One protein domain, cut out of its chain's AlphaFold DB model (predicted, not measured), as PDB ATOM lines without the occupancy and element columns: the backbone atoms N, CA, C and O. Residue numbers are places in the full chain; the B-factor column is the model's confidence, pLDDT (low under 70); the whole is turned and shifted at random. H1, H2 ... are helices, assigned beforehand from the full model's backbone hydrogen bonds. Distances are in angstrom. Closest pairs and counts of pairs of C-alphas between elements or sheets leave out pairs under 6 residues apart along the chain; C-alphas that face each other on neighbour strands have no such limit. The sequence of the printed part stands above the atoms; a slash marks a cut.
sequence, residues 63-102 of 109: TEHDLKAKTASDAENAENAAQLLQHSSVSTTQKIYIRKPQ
ATOM      1  N   THR A  63     155.286 123.008 167.625       94.00
ATOM      2  CA  THR A  63     156.499 122.793 166.842       94.00
ATOM      3  C   THR A  63     156.297 123.194 165.382       94.00
ATOM      4  O   THR A  63     155.176 123.324 164.893       94.00
ATOM      5  N   GLU A  64     157.389 123.340 164.636       92.31
ATOM      6  CA  GLU A  64     157.321 123.535 163.180       92.31
ATOM      7  C   GLU A  64     156.619 122.369 162.475       92.31
ATOM      8  O   GLU A  64     155.909 122.551 161.484       92.31
ATOM      9  N   HIS A  65     156.771 121.159 163.016       93.12
ATOM     10  CA  HIS A  65     156.092 119.979 162.502       93.12
ATOM     11  C   HIS A  65     154.568 120.096 162.636       93.12
ATOM     12  O   HIS A  65     153.843 119.657 161.744       93.12
ATOM     13  N   ASP A  66     154.078 120.755 163.688       94.12
ATOM     14  CA  ASP A  66     152.646 120.995 163.879       94.12
ATOM     15  C   ASP A  66     152.098 121.998 162.863       94.12
ATOM     16  O   ASP A  66     150.977 121.828 162.385       94.12
ATOM     17  N   LEU A  67     152.900 122.985 162.444       93.88
ATOM     18  CA  LEU A  67     152.530 123.860 161.327       93.88
ATOM     19  C   LEU A  67     152.383 123.067 160.028       93.88
ATOM     20  O   LEU A  67     151.377 123.217 159.336       93.88
ATOM     21  N   LYS A  68     153.334 122.173 159.717       93.69
ATOM     22  CA  LYS A  68     153.229 121.293 158.537       93.69
ATOM     23  C   LYS A  68     152.005 120.379 158.622       93.69
ATOM     24  O   LYS A  68     151.304 120.204 157.629       93.69
ATOM     25  N   ALA A  69     151.743 119.808 159.798       95.00
ATOM     26  CA  ALA A  69     150.594 118.941 160.035       95.00
ATOM     27  C   ALA A  69     149.265 119.699 159.888       95.00
ATOM     28  O   ALA A  69     148.324 119.194 159.273       95.00
ATOM     29  N   LYS A  70     149.194 120.941 160.377       94.75
ATOM     30  CA  LYS A  70     148.041 121.819 160.168       94.75
ATOM     31  C   LYS A  70     147.820 122.091 158.682       94.75
ATOM     32  O   LYS A  70     146.714 121.871 158.207       94.75
ATOM     33  N   THR A  71     148.860 122.484 157.946       94.62
ATOM     34  CA  THR A  71     148.756 122.730 156.499       94.62
ATOM     35  C   THR A  71     148.283 121.489 155.743       94.62
ATOM     36  O   THR A  71     147.385 121.588 154.916       94.62
ATOM     37  N   ALA A  72     148.820 120.308 156.063       94.38
ATOM     38  CA  ALA A  72     148.360 119.051 155.470       94.38
ATOM     39  C   ALA A  72     146.905 118.725 155.824       94.38
ATOM     40  O   ALA A  72     146.163 118.227 154.986       94.38
ATOM     41  N   SER A  73     146.494 119.009 157.059       92.88
ATOM     42  CA  SER A  73     145.121 118.787 157.524       92.88
ATOM     43  C   SER A  73     144.122 119.794 156.944       92.88
ATOM     44  O   SER A  73     142.921 119.539 156.959       92.88
ATOM     45  N   ASP A  74     144.587 120.953 156.487       93.19
ATOM     46  CA  ASP A  74     143.766 121.985 155.846       93.19
ATOM     47  C   ASP A  74     143.666 121.791 154.320       93.19
ATOM     48  O   ASP A  74     142.874 122.473 153.674       93.19
ATOM     49  N   ALA A  75     144.422 120.850 153.745       92.75
ATOM     50  CA  ALA A  75     144.331 120.491 152.334       92.75
ATOM     51  C   ALA A  75     143.042 119.710 152.014       92.75
ATOM     52  O   ALA A  75     142.471 119.030 152.866       92.75
ATOM     53  N   GLU A  76     142.612 119.776 150.753       87.69
ATOM     54  CA  GLU A  76     141.363 119.156 150.285       87.69
ATOM     55  C   GLU A  76     141.378 117.621 150.357       87.69
ATOM     56  O   GLU A  76     140.363 116.997 150.661       87.69
ATOM     57  N   ASN A  77     142.524 117.006 150.060       89.06
ATOM     58  CA  ASN A  77     142.719 115.558 150.067       89.06
ATOM     59  C   ASN A  77     144.180 115.195 150.399       89.06
ATOM     60  O   ASN A  77     145.066 116.058 150.450       89.06
ATOM     61  N   ALA A  78     144.428 113.909 150.660       90.38
ATOM     62  CA  ALA A  78     145.728 113.422 151.119       90.38
ATOM     63  C   ALA A  78     146.811 113.498 150.030       90.38
ATOM     64  O   ALA A  78     147.984 113.720 150.337       90.38
ATOM     65  N   GLU A  79     146.426 113.352 148.765       92.50
ATOM     66  CA  GLU A  79     147.301 113.443 147.602       92.50
ATOM     67  C   GLU A  79     147.832 114.869 147.427       92.50
ATOM     68  O   GLU A  79     149.043 115.067 147.316       92.50
ATOM     69  N   ASN A  80     146.947 115.868 147.493       92.75
ATOM     70  CA  ASN A  80     147.296 117.288 147.448       92.75
ATOM     71  C   ASN A  80     148.195 117.662 148.637       92.75
ATOM     72  O   ASN A  80     149.240 118.290 148.465       92.75
ATOM     73  N   ALA A  81     147.866 117.182 149.842       93.94
ATOM     74  CA  ALA A  81     148.719 117.368 151.013       93.94
ATOM     75  C   ALA A  81     150.130 116.782 150.810       93.94
ATOM     76  O   ALA A  81     151.124 117.411 151.174       93.94
ATOM     77  N   ALA A  82     150.238 115.584 150.225       94.56
ATOM     78  CA  ALA A  82     151.521 114.936 149.970       94.56
ATOM     79  C   ALA A  82     152.351 115.680 148.916       94.56
ATOM     80  O   ALA A  82     153.557 115.831 149.103       94.56
ATOM     81  N   GLN A  83     151.711 116.192 147.859       94.75
ATOM     82  CA  GLN A  83     152.364 117.023 146.846       94.75
ATOM     83  C   GLN A  83     152.874 118.341 147.438       94.75
ATOM     84  O   GLN A  83     154.035 118.691 147.235       94.75
ATOM     85  N   LEU A  84     152.048 119.030 148.234       94.00
ATOM     86  CA  LEU A  84     152.415 120.285 148.894       94.00
ATOM     87  C   LEU A  84     153.614 120.104 149.831       94.00
ATOM     88  O   LEU A  84     154.520 120.935 149.854       94.00
ATOM     89  N   LEU A  85     153.644 119.001 150.582       93.44
ATOM     90  CA  LEU A  85     154.751 118.670 151.481       93.44
ATOM     91  C   LEU A  85     155.943 117.989 150.788       93.44
ATOM     92  O   LEU A  85     156.931 117.700 151.463       93.44
ATOM     93  N   GLN A  86     155.858 117.740 149.478       94.50
ATOM     94  CA  GLN A  86     156.859 117.022 148.681       94.50
ATOM     95  C   GLN A  86     157.222 115.641 149.256       94.50
ATOM     96  O   GLN A  86     158.379 115.224 149.258       94.50
ATOM     97  N   HIS A  87     156.232 114.909 149.767       93.88
ATOM     98  CA  HIS A  87     156.442 113.540 150.224       93.88
ATOM     99  C   HIS A  87     156.330 112.550 149.065       93.88
ATOM    100  O   HIS A  87     155.412 112.618 148.253       93.88
ATOM    101  N   SER A  88     157.226 111.563 149.048       92.25
ATOM    102  CA  SER A  88     157.202 110.472 148.065       92.25
ATOM    103  C   SER A  88     156.022 109.511 148.240       92.25
ATOM    104  O   SER A  88     155.659 108.811 147.302       92.25
ATOM    105  N   SER A  89     155.424 109.460 149.433       93.50
ATOM    106  CA  SER A  89     154.320 108.557 149.759       93.50
ATOM    107  C   SER A  89     153.177 109.294 150.447       93.50
ATOM    108  O   SER A  89     153.367 109.947 151.477       93.50
ATOM    109  N   VAL A  90     151.968 109.115 149.910       93.25
ATOM    110  CA  VAL A  90     150.717 109.643 150.478       93.25
ATOM    111  C   VAL A  90     150.433 109.028 151.850       93.25
ATOM    112  O   VAL A  90     150.000 109.726 152.762       93.25
ATOM    113  N   SER A  91     150.775 107.748 152.036       92.06
ATOM    114  CA  SER A  91     150.601 107.033 153.307       92.06
ATOM    115  C   SER A  91     151.343 107.716 154.462       92.06
ATOM    116  O   SER A  91     150.791 107.868 155.554       92.06
ATOM    117  N   THR A  92     152.564 108.205 154.218       91.81
ATOM    118  CA  THR A  92     153.352 108.947 155.216       91.81
ATOM    119  C   THR A  92     152.647 110.238 155.625       91.81
ATOM    120  O   THR A  92     152.541 110.537 156.816       91.81
ATOM    121  N   THR A  93     152.121 110.987 154.653       92.62
ATOM    122  CA  THR A  93     151.361 112.217 154.907       92.62
ATOM    123  C   THR A  93     150.100 111.929 155.712       92.62
ATOM    124  O   THR A  93     149.869 112.574 156.732       92.62
ATOM    125  N   GLN A  94     149.329 110.921 155.306       91.69
ATOM    126  CA  GLN A  94     148.077 110.559 155.964       91.69
ATOM    127  C   GLN A  94     148.290 110.090 157.404       91.69
ATOM    128  O   GLN A  94     147.525 110.458 158.287       91.69
ATOM    129  N   LYS A  95     149.349 109.315 157.663       90.62
ATOM    130  CA  LYS A  95     149.638 108.780 158.998       90.62
ATOM    131  C   LYS A  95     150.237 109.815 159.952       90.62
ATOM    132  O   LYS A  95     149.936 109.785 161.142       90.62
ATOM    133  N   ILE A  96     151.145 110.662 159.465       91.31
ATOM    134  CA  ILE A  96     151.980 111.516 160.327       91.31
ATOM    135  C   ILE A  96     151.451 112.953 160.387       91.31
ATOM    136  O   ILE A  96     151.447 113.559 161.457       91.31
ATOM    137  N   TYR A  97     151.008 113.495 159.252       92.06
ATOM    138  CA  TYR A  97     150.722 114.923 159.106       92.06
ATOM    139  C   TYR A  97     149.226 115.245 159.126       92.06
ATOM    140  O   TYR A  97     148.852 116.301 159.628       92.06
ATOM    141  N   ILE A  98     148.360 114.360 158.630       90.56
ATOM    142  CA  ILE A  98     146.909 114.574 158.694       90.56
ATOM    143  C   ILE A  98     146.414 114.223 160.101       90.56
ATOM    144  O   ILE A  98     146.485 113.077 160.537       90.56
ATOM    145  N   ARG A  99     145.929 115.232 160.830       90.88
ATOM    146  CA  ARG A  99     145.406 115.087 162.200       90.88
ATOM    147  C   ARG A  99     143.885 114.979 162.247       90.88
ATOM    148  O   ARG A  99     143.341 114.436 163.204       90.88
ATOM    149  N   LYS A 100     143.193 115.518 161.238       87.25
ATOM    150  CA  LYS A 100     141.729 115.469 161.153       87.25
ATOM    151  C   LYS A 100     141.264 114.044 160.820       87.25
ATOM    152  O   LYS A 100     141.887 113.390 159.983       87.25
ATOM    153  N   PRO A 101     140.173 113.562 161.436       85.31
ATOM    154  CA  PRO A 101     139.605 112.271 161.085       85.31
ATOM    155  C   PRO A 101     139.017 112.312 159.672       85.31
ATOM    156  O   PRO A 101     138.456 113.323 159.246       85.31
ATOM    157  N   GLN A 102     139.096 111.189 158.964       82.06
ATOM    158  CA  GLN A 102     138.400 111.034 157.696       82.06
ATOM    159  C   GLN A 102     136.920 110.758 157.972       82.06
ATOM    160  O   GLN A 102     136.563 109.725 158.536       82.06
TER     161      GLN A 102
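What this domain is: This is residues 63 to 102 of the 109 residues of an uncharacterized protein of Porticoccaceae bacterium (UniProt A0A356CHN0). Three short helices pack into a small triangle, each crossing the other two at a wide angle rather than lying side by side. The longest helix, H1, makes one side, H2 and H3 make the other two, and after H3 a short tail, residues 98 to 102, ends the printed part. The printed part has 40 residues, with three named helices in the order H1, H2, H3 and no named strand; the class is all helix. It is compact, with a radius of gyration of the C-alphas of 8.7 A, and its C-alphas span 22 by 21 by 15 A.

How they stand to each other: H1, residues 64 to 74, touches both other helices. It touches H3, residues 90 to 97, at a steep tilt of 58 degrees, opposite ways; their closest C-alphas, those of Ala 69 and Tyr 97, are 4.1 A apart. H1 touches H2, residues 78 to 84, at a steep tilt of 52 degrees, opposite ways; their closest C-alphas are those of Ala 72 and Ala 81, at 4.8 A. H2 and H3 touch and stand about perpendicular, at 82 degrees, with the C-alphas of Ala 82 and Val 90 closest at 5.4 A. The packing of the helices is mostly crossed: of these three pairs, 0 are at a shallow tilt. In H1, H2 and H3 every O i to N i+4 pair is within hydrogen-bond range.

Where its parts are: H1 has 11 residues and measures 15.5 A from C-alpha 64 at (157.321, 123.535, 163.180) to C-alpha 74 at (143.766, 121.985, 155.846). H2, 7 residues, measures 9.8 A. H3, 8 residues, measures 10.1 A and ends with C-alpha 97 at (150.722, 114.923, 159.106).

The domain as a whole: The two C-alphas farthest apart, those of Thr 63 and Gln 102, are 23.4 A apart. The printed part has no cut. The links from H1 to H2 and from H2 to H3 are tight, with 3 and 5 residues. The mean pLDDT of the printed part is 92.2, and no printed residue is under 70.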